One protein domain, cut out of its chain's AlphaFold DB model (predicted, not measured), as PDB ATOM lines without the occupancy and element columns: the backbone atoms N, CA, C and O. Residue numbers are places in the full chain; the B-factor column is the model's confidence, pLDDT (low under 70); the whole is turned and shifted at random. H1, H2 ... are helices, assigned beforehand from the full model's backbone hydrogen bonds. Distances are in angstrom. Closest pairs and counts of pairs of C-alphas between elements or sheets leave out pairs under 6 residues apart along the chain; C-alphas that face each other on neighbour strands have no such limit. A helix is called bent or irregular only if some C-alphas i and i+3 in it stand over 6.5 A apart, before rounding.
ATOM      1  N   TYR A 250     126.159 117.598 170.018       95.50
ATOM      2  CA  TYR A 250     125.381 116.406 169.666       95.50
ATOM      3  C   TYR A 250     124.640 116.607 168.346       95.50
ATOM      4  O   TYR A 250     124.647 115.733 167.479       95.50
ATOM      5  N   GLN A 251     124.064 117.789 168.155       97.12
ATOM      6  CA  GLN A 251     123.428 118.198 166.911       97.12
ATOM      7  C   GLN A 251     124.441 118.283 165.773       97.12
ATOM      8  O   GLN A 251     124.217 117.719 164.702       97.12
ATOM      9  N   ALA A 252     125.596 118.909 166.018       96.19
ATOM     10  CA  ALA A 252     126.691 118.953 165.056       96.19
ATOM     11  C   ALA A 252     127.174 117.543 164.685       96.19
ATOM     12  O   ALA A 252     127.442 117.257 163.515       96.19
ATOM     13  N   ARG A 253     127.230 116.629 165.661       95.19
ATOM     14  CA  ARG A 253     127.580 115.233 165.409       95.19
ATOM     15  C   ARG A 253     126.559 114.538 164.512       95.19
ATOM     16  O   ARG A 253     126.960 113.921 163.529       95.19
ATOM     17  N   ALA A 254     125.266 114.710 164.782       95.19
ATOM     18  CA  ALA A 254     124.201 114.158 163.948       95.19
ATOM     19  C   ALA A 254     124.269 114.662 162.490       95.19
ATOM     20  O   ALA A 254     124.017 113.896 161.559       95.19
ATOM     21  N   VAL A 255     124.666 115.924 162.271       94.88
ATOM     22  CA  VAL A 255     124.900 116.476 160.923       94.88
ATOM     23  C   VAL A 255     126.045 115.764 160.204       94.88
ATOM     24  O   VAL A 255     125.934 115.498 159.010       94.88
ATOM     25  N   ILE A 256     127.148 115.454 160.888       93.00
ATOM     26  CA  ILE A 256     128.274 114.724 160.279       93.00
ATOM     27  C   ILE A 256     127.886 113.264 160.017       93.00
ATOM     28  O   ILE A 256     128.224 112.702 158.975       93.00
ATOM     29  N   ASP A 257     127.119 112.658 160.918       90.88
ATOM     30  CA  ASP A 257     126.664 111.276 160.774       90.88
ATOM     31  C   ASP A 257     125.659 111.103 159.612       90.88
ATOM     32  O   ASP A 257     125.448 109.979 159.150       90.88
ATOM     33  N   SER A 258     125.109 112.189 159.045       87.44
ATOM     34  CA  SER A 258     124.317 112.136 157.801       87.44
ATOM     35  C   SER A 258     125.122 111.613 156.603       87.44
ATOM     36  O   SER A 258     124.549 111.051 155.666       87.44
ATOM     37  N   GLY A 259     126.454 111.728 156.652       82.69
ATOM     38  CA  GLY A 259     127.358 111.109 155.688       82.69
ATOM     39  C   GLY A 259     127.691 109.648 155.971       82.69
ATOM     40  O   GLY A 259     128.467 109.059 155.224       82.69
ATOM     41  N   GLY A 260     127.128 109.037 157.013       82.88
ATOM     42  CA  GLY A 260     127.350 107.634 157.350       82.88
ATOM     43  C   GLY A 260     128.840 107.287 157.428       82.88
ATOM     44  O   GLY A 260     129.600 107.894 158.174       82.88
ATOM     45  N   ALA A 261     129.283 106.326 156.615       83.38
ATOM     46  CA  ALA A 261     130.672 105.855 156.600       83.38
ATOM     47  C   ALA A 261     131.673 106.802 155.899       83.38
ATOM     48  O   ALA A 261     132.851 106.461 155.784       83.38
ATOM     49  N   LEU A 262     131.242 107.969 155.402       87.31
ATOM     50  CA  LEU A 262     132.130 108.916 154.717       87.31
ATOM     51  C   LEU A 262     133.174 109.554 155.644       87.31
ATOM     52  O   LEU A 262     134.229 109.979 155.167       87.31
ATOM     53  N   VAL A 263     132.883 109.635 156.944       85.69
ATOM     54  CA  VAL A 263     133.733 110.285 157.945       85.69
ATOM     55  C   VAL A 263     133.995 109.306 159.083       85.69
ATOM     56  O   VAL A 263     133.071 108.810 159.719       85.69
ATOM     57  N   ALA A 264     135.269 109.020 159.356       86.69
ATOM     58  CA  ALA A 264     135.642 108.203 160.507       86.69
ATOM     59  C   ALA A 264     135.318 108.944 161.825       86.69
ATOM     60  O   ALA A 264     135.497 110.164 161.873       86.69
ATOM     61  N   PRO A 265     134.932 108.249 162.916       85.38
ATOM     62  CA  PRO A 265     134.524 108.896 164.170       85.38
ATOM     63  C   PRO A 265     135.534 109.911 164.726       85.38
ATOM     64  O   PRO A 265     135.155 111.013 165.107       85.38
ATOM     65  N   THR A 266     136.828 109.586 164.673       84.75
ATOM     66  CA  THR A 266     137.911 110.475 165.134       84.75
ATOM     67  C   THR A 266     138.073 111.728 164.270       84.75
ATOM     68  O   THR A 266     138.543 112.761 164.739       84.75
ATOM     69  N   VAL A 267     137.694 111.666 162.992       88.50
ATOM     70  CA  VAL A 267     137.694 112.826 162.091       88.50
ATOM     71  C   VAL A 267     136.463 113.691 162.350       88.50
ATOM     72  O   VAL A 267     136.585 114.913 162.338       88.50
ATOM     73  N   ALA A 268     135.311 113.078 162.640       89.81
ATOM     74  CA  ALA A 268     134.084 113.799 162.973       89.81
ATOM     75  C   ALA A 268     134.284 114.715 164.190       89.81
ATOM     76  O   ALA A 268     133.965 115.898 164.130       89.81
ATOM     77  N   GLU A 269     134.909 114.211 165.255       89.44
ATOM     78  CA  GLU A 269     135.210 115.001 166.459       89.44
ATOM     79  C   GLU A 269     136.108 116.212 166.159       89.44
ATOM     80  O   GLU A 269     135.880 117.310 166.667       89.44
ATOM     81  N   ARG A 270     137.095 116.050 165.272       89.31
ATOM     82  CA  ARG A 270     137.976 117.149 164.845       89.31
ATOM     83  C   ARG A 270     137.251 118.175 163.976       89.31
ATOM     84  O   ARG A 270     137.537 119.362 164.083       89.31
ATOM     85  N   ILE A 271     136.310 117.738 163.134       90.81
ATOM     86  CA  ILE A 271     135.452 118.643 162.353       90.81
ATOM     87  C   ILE A 271     134.589 119.493 163.292       90.81
ATOM     88  O   ILE A 271     134.490 120.700 163.083       90.81
ATOM     89  N   ILE A 272     134.025 118.901 164.351       91.00
ATOM     90  CA  ILE A 272     133.254 119.639 165.367       91.00
ATOM     91  C   ILE A 272     134.149 120.662 166.077       91.00
ATOM     92  O   ILE A 272     133.774 121.829 166.183       91.00
ATOM     93  N   GLY A 273     135.356 120.267 166.502       88.81
ATOM     94  CA  GLY A 273     136.330 121.187 167.109       88.81
ATOM     95  C   GLY A 273     136.690 122.370 166.198       88.81
ATOM     96  O   GLY A 273     136.775 123.519 166.655       88.81
ATOM     97  N   LEU A 274     136.820 122.109 164.893       89.38
ATOM     98  CA  LEU A 274     137.078 123.131 163.881       89.38
ATOM     99  C   LEU A 274     135.879 124.075 163.714       89.38
ATOM    100  O   LEU A 274     136.060 125.289 163.725       89.38
ATOM    101  N   ALA A 275     134.662 123.539 163.613       89.56
ATOM    102  CA  ALA A 275     133.444 124.333 163.448       89.56
ATOM    103  C   ALA A 275     133.079 125.150 164.701       89.56
ATOM    104  O   ALA A 275     132.480 126.214 164.584       89.56
ATOM    105  N   TRP A 276     133.449 124.681 165.897       90.56
ATOM    106  CA  TRP A 276     133.153 125.374 167.153       90.56
ATOM    107  C   TRP A 276     134.125 126.522 167.456       90.56
ATOM    108  O   TRP A 276     133.703 127.633 167.768       90.56
ATOM    109  N   ARG A 277     135.442 126.266 167.420       87.56
ATOM    110  CA  ARG A 277     136.472 127.231 167.872       87.56
ATOM    111  C   ARG A 277     137.676 127.334 166.941       87.56
ATOM    112  O   ARG A 277     138.715 127.846 167.354       87.56
ATOM    113  N   ASN A 278     137.561 126.834 165.710       85.12
ATOM    114  CA  ASN A 278     138.670 126.747 164.762       85.12
ATOM    115  C   ASN A 278     139.895 126.012 165.349       85.12
ATOM    116  O   ASN A 278     141.039 126.429 165.166       85.12
ATOM    117  N   ARG A 279     139.657 124.936 166.114       81.25
ATOM    118  CA  ARG A 279     140.713 124.119 166.731       81.25
ATOM    119  C   ARG A 279     140.847 122.781 166.016       81.25
ATOM    120  O   ARG A 279     139.859 122.184 165.611       81.25
ATOM    121  N   ALA A 280     142.081 122.298 165.891       74.50
ATOM    122  CA  ALA A 280     142.368 120.997 165.280       74.50
ATOM    123  C   ALA A 280     142.133 119.807 166.231       74.50
ATOM    124  O   ALA A 280     142.065 118.661 165.772       74.50
ATOM    125  N   GLU A 281     142.064 120.090 167.532       81.00
ATOM    126  CA  GLU A 281     141.871 119.131 168.618       81.00
ATOM    127  C   GLU A 281     140.392 118.760 168.761       81.00
ATOM    128  O   GLU A 281     139.508 119.610 168.636       81.00
ATOM    129  N   ALA A 282     140.139 117.478 169.027       83.88
ATOM    130  CA  ALA A 282     138.806 116.988 169.342       83.88
ATOM    131  C   ALA A 282     138.354 117.546 170.706       83.88
ATOM    132  O   ALA A 282     139.139 117.517 171.659       83.88
ATOM    133  N   PRO A 283     137.118 118.052 170.822       86.62
ATOM    134  CA  PRO A 283     136.587 118.502 172.100       86.62
ATOM    135  C   PRO A 283     136.257 117.322 173.026       86.62
ATOM    136  O   PRO A 283     136.022 116.206 172.559       86.62
ATOM    137  N   SER A 284     136.192 117.579 174.337       87.06
ATOM    138  CA  SER A 284     135.725 116.580 175.304       87.06
ATOM    139  C   SER A 284     134.224 116.333 175.137       87.06
ATOM    140  O   SER A 284     133.479 117.250 174.793       87.06
ATOM    141  N   ALA A 285     133.755 115.120 175.440       82.62
ATOM    142  CA  ALA A 285     132.325 114.807 175.475       82.62
ATOM    143  C   ALA A 285     131.545 115.728 176.435       82.62
ATOM    144  O   ALA A 285     130.422 116.125 176.128       82.62
ATOM    145  N   ASP A 286     132.166 116.146 177.543       87.00
ATOM    146  CA  ASP A 286     131.554 117.053 178.525       87.00
ATOM    147  C   ASP A 286     131.274 118.458 177.960       87.00
ATOM    148  O   ASP A 286     130.431 119.188 178.485       87.00
ATOM    149  N   ASP A 287     131.954 118.841 176.876       88.44
ATOM    150  CA  ASP A 287     131.758 120.140 176.238       88.44
ATOM    151  C   ASP A 287     130.521 120.160 175.328       88.44
ATOM    152  O   ASP A 287     129.983 121.239 175.077       88.44
ATOM    153  N   TYR A 288     130.052 119.001 174.833       91.81
ATOM    154  CA  TYR A 288     129.099 118.916 173.715       91.81
ATOM    155  C   TYR A 288     127.820 119.716 173.968       91.81
ATOM    156  O   TYR A 288     127.413 120.488 173.107       91.81
ATOM    157  N   SER A 289     127.225 119.616 175.157       92.00
ATOM    158  CA  SER A 289     125.967 120.309 175.469       92.00
ATOM    159  C   SER A 289     126.102 121.832 175.603       92.00
ATOM    160  O   SER A 289     125.096 122.523 175.733       92.00
ATOM    161  N   ARG A 290     127.329 122.364 175.672       91.38
ATOM    162  CA  ARG A 290     127.619 123.800 175.844       91.38
ATOM    163  C   ARG A 290     128.219 124.430 174.592       91.38
ATOM    164  O   ARG A 290     128.568 125.611 174.615       91.38
ATOM    165  N   MET A 291     128.419 123.645 173.534       94.19
ATOM    166  CA  MET A 291     128.968 124.165 172.291       94.19
ATOM    167  C   MET A 291     127.964 125.072 171.597       94.19
ATOM    168  O   MET A 291     126.758 124.867 171.662       94.19
ATOM    169  N   GLU A 292     128.507 126.045 170.878       94.88
ATOM    170  CA  GLU A 292     127.757 126.878 169.952       94.88
ATOM    171  C   GLU A 292     128.394 126.707 168.577       94.88
ATOM    172  O   GLU A 292     129.316 127.430 168.199       94.88
ATOM    173  N   VAL A 293     127.959 125.676 167.862       95.19
ATOM    174  CA  VAL A 293     128.435 125.341 166.522       95.19
ATOM    175  C   VAL A 293     127.569 126.054 165.492       95.19
ATOM    176  O   VAL A 293     126.338 125.961 165.515       95.19
ATOM    177  N   ASP A 294     128.214 126.765 164.567       93.25
ATOM    178  CA  ASP A 294     127.541 127.388 163.431       93.25
ATOM    179  C   ASP A 294     127.200 126.318 162.367       93.25
ATOM    180  O   ASP A 294     128.114 125.700 161.803       93.25
ATOM    181  N   PRO A 295     125.908 126.083 162.061       94.19
ATOM    182  CA  PRO A 295     125.492 125.068 161.092       94.19
ATOM    183  C   PRO A 295     125.972 125.339 159.663       94.19
ATOM    184  O   PRO A 295     126.278 124.393 158.934       94.19
ATOM    185  N   ALA A 296     126.042 126.606 159.242       91.44
ATOM    186  CA  ALA A 296     126.505 126.963 157.904       91.44
ATOM    187  C   ALA A 296     128.004 126.689 157.770       91.44
ATOM    188  O   ALA A 296     128.431 126.073 156.791       91.44
ATOM    189  N   LEU A 297     128.795 127.068 158.779       92.25
ATOM    190  CA  LEU A 297     130.225 126.756 158.807       92.25
ATOM    191  C   LEU A 297     130.464 125.241 158.811       92.25
ATOM    192  O   LEU A 297     131.281 124.745 158.033       92.25
ATOM    193  N   LEU A 298     129.724 124.499 159.642       94.31
ATOM    194  CA  LEU A 298     129.806 123.041 159.699       94.31
ATOM    195  C   LEU A 298     129.502 122.407 158.333       94.31
ATOM    196  O   LEU A 298     130.263 121.557 157.865       94.31
ATOM    197  N   SER A 299     128.433 122.853 157.670       93.75
ATOM    198  CA  SER A 299     128.039 122.376 156.340       93.75
ATOM    199  C   SER A 299     129.109 122.665 155.279       93.75
ATOM    200  O   SER A 299     129.437 121.784 154.481       93.75
ATOM    201  N   VAL A 300     129.715 123.857 155.295       93.00
ATOM    202  CA  VAL A 300     130.813 124.228 154.384       93.00
ATOM    203  C   VAL A 300     132.045 123.356 154.608       93.00
ATOM    204  O   VAL A 300     132.579 122.808 153.643       93.00
ATOM    205  N   ILE A 301     132.474 123.174 155.862       92.44
ATOM    206  CA  ILE A 301     133.623 122.321 156.195       92.44
ATOM    207  C   ILE A 301     133.380 120.891 155.699       92.44
ATOM    208  O   ILE A 301     134.241 120.314 155.033       92.44
ATOM    209  N   CYS A 302     132.208 120.322 155.990       92.56
ATOM    210  CA  CYS A 302     131.890 118.954 155.589       92.56
ATOM    211  C   CYS A 302     131.821 118.806 154.062       92.56
ATOM    212  O   CYS A 302     132.378 117.853 153.509       92.56
ATOM    213  N   SER A 303     131.189 119.760 153.373       92.44
ATOM    214  CA  SER A 303     131.084 119.766 151.912       92.44
ATOM    215  C   SER A 303     132.463 119.838 151.245       92.44
ATOM    216  O   SER A 303     132.799 118.979 150.427       92.44
ATOM    217  N   GLU A 304     133.322 120.766 151.674       91.44
ATOM    218  CA  GLU A 304     134.663 120.954 151.111       91.44
ATOM    219  C   GLU A 304     135.573 119.738 151.352       91.44
ATOM    220  O   GLU A 304     136.248 119.250 150.437       91.44
ATOM    221  N   LEU A 305     135.572 119.180 152.568       89.81
ATOM    222  CA  LEU A 305     136.332 117.962 152.866       89.81
ATOM    223  C   LEU A 305     135.863 116.780 152.010       89.81
ATOM    224  O   LEU A 305     136.685 115.987 151.531       89.81
ATOM    225  N   ASN A 306     134.557 116.671 151.774       90.38
ATOM    226  CA  ASN A 306     133.998 115.617 150.947       90.38
ATOM    227  C   ASN A 306     134.342 115.792 149.459       90.38
ATOM    228  O   ASN A 306     134.710 114.814 148.805       90.38
ATOM    229  N   LEU A 307     134.315 117.019 148.931       89.00
ATOM    230  CA  LEU A 307     134.760 117.310 147.563       89.00
ATOM    231  C   LEU A 307     136.234 116.931 147.364       89.00
ATOM    232  O   LEU A 307     136.575 116.261 146.385       89.00
ATOM    233  N   ARG A 308     137.104 117.239 148.334       87.75
ATOM    234  CA  ARG A 308     138.519 116.822 148.304       87.75
ATOM    235  C   ARG A 308     138.690 115.306 148.330       87.75
ATOM    236  O   ARG A 308     139.549 114.776 147.622       87.75
ATOM    237  N   ARG A 309     137.884 114.594 149.124       88.38
ATOM    238  CA  ARG A 309     137.864 113.122 149.145       88.38
ATOM    239  C   ARG A 309     137.490 112.567 147.768       88.38
ATOM    240  O   ARG A 309     138.189 111.688 147.268       88.38
ATOM    241  N   ILE A 310     136.442 113.103 147.142       87.00
ATOM    242  CA  ILE A 310     135.981 112.689 145.807       87.00
ATOM    243  C   ILE A 310     137.063 112.956 144.750       87.00
ATOM    244  O   ILE A 310     137.389 112.053 143.981       87.00
ATOM    245  N   ALA A 311     137.678 114.143 144.751       85.19
ATOM    246  CA  ALA A 311     138.748 114.490 143.815       85.19
ATOM    247  C   ALA A 311     139.965 113.552 143.946       85.19
ATOM    248  O   ALA A 311     140.495 113.075 142.944       85.19
ATOM    249  N   ARG A 312     140.379 113.217 145.177       82.06
ATOM    250  CA  ARG A 312     141.481 112.266 145.425       82.06
ATOM    251  C   ARG A 312     141.163 110.851 144.948       82.06
ATOM    252  O   ARG A 312     142.029 110.202 144.359       82.06
ATOM    253  N   VAL A 313     139.942 110.368 145.183       75.69
ATOM    254  CA  VAL A 313     139.499 109.057 144.683       75.69
ATOM    255  C   VAL A 313     139.486 109.044 143.154       75.69
ATOM    256  O   VAL A 313     140.026 108.108 142.575       75.69
ATOM    257  N   ALA A 314     138.981 110.099 142.506       66.00
ATOM    258  CA  ALA A 314     138.969 110.219 141.047       66.00
ATOM    259  C   ALA A 314     140.388 110.193 140.448       66.00
ATOM    260  O   ALA A 314     140.652 109.454 139.499       66.00
ATOM    261  N   ILE A 315     141.334 110.927 141.049       64.19
ATOM    262  CA  ILE A 315     142.749 110.913 140.638       64.19
ATOM    263  C   ILE A 315     143.344 109.509 140.801       64.19
ATOM    264  O   ILE A 315     144.013 109.006 139.901       64.19
ATOM    265  N   THR A 316     143.069 108.846 141.925       56.19
ATOM    266  CA  THR A 316     143.585 107.498 142.202       56.19
ATOM    267  C   THR A 316     142.992 106.464 141.243       56.19
ATOM    268  O   THR A 316     143.718 105.586 140.777       56.19
ATOM    269  N   SER A 317     141.709 106.591 140.882       54.09
ATOM    270  CA  SER A 317     141.056 105.722 139.899       54.09
ATOM    271  C   SER A 317     141.549 105.959 138.473       54.09
ATOM    272  O   SER A 317     141.728 104.999 137.739       54.09
ATOM    273  N   VAL A 318     141.832 107.203 138.072       52.56
ATOM    274  CA  VAL A 318     142.426 107.485 136.752       52.56
ATOM    275  C   VAL A 318     143.845 106.924 136.681       52.56
ATOM    276  O   VAL A 318     144.207 106.280 135.701       52.56
TER     277      VAL A 318
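What this domain is: This is residues 250 to 318 of the 352 residues of an uncharacterized protein of Paraburkholderia sp. PGU19 (UniProt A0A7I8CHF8). A small compact body of helices has one long helix running out of it as an arm: the first part of H4 packs with H1 and H2, while its last residues, 310 to 318, stick out free. The short H3 sits at the end of the body far from the tip of this arm, near the start of H1. The printed part has 69 residues with four named helices, H1, H2, H3 and H4 along the chain, and no named strand; its class is all helix. The whole is only just compact, close to loose, with a radius of gyration of the C-alphas of 12.8 A. It spans 45 by 21 by 20 A, and the arm makes much of that length.

How they stand to each other: The longest helix is H4, residues 295 to 318. H2, residues 265 to 277, touches it with residues 271 to 275 alone, beside residues 297 to 302 of H4; the closest C-alphas, those of Ala 275 and Leu 298, are 5.4 A apart. H2 and H4 run opposite ways at a steep tilt of 44 degrees. H1, residues 250 to 257, and H4 only just touch, with 3 pairs of C-alphas within 8 A, the closest those of Ile 256 and Cys 302 at 7.3 A. They run the same way at a shallow tilt of 20 degrees. H1 and H2 touch, with the C-alphas of Ile 256 and Ala 268 closest at 6.5 A; they run opposite ways at a steep tilt of 52 degrees. With 1 of these 3 pairs at a shallow tilt, the packing is mostly crossed, but only just. H3, residues 285 to 290, is close to H1 but not clearly touching it; the closest C-alphas, those of Tyr 250 and Tyr 288, are 6.0 A apart. H3 is apart from H2 and from H4. In H1 and H4 every O i to N i+4 pair is within hydrogen-bond range, in H2 8 of 9 are, and in H3 0 of 2, with 2 of its 3 O i to N i+3 pairs within range.

Where its parts are: H4 measures 34.5 A from C-alpha 295 at (125.492, 125.068, 161.092) to C-alpha 318 at (142.426, 107.485, 136.752). H2 measures 18.8 A from first to last C-alpha, and H1 10.3 A, starting at C-alpha 250 at (125.381, 116.406, 169.666). H3 measures 10.2 A and is irregular: C-alphas 286 and 289 are 7.2 A apart.

The domain as a whole: The two C-alphas farthest apart are those of Arg 290 and Val 318, at 44.9 A. Without residues 310 to 318 the body spans 30 by 20 by 19 A. The printed part has no cut. The link from H3 to H4 is tight, and those from H1 to H2 and from H2 to H3 are short. The mean pLDDT of the printed part is 86.9; residues 314 to 318 are under 70.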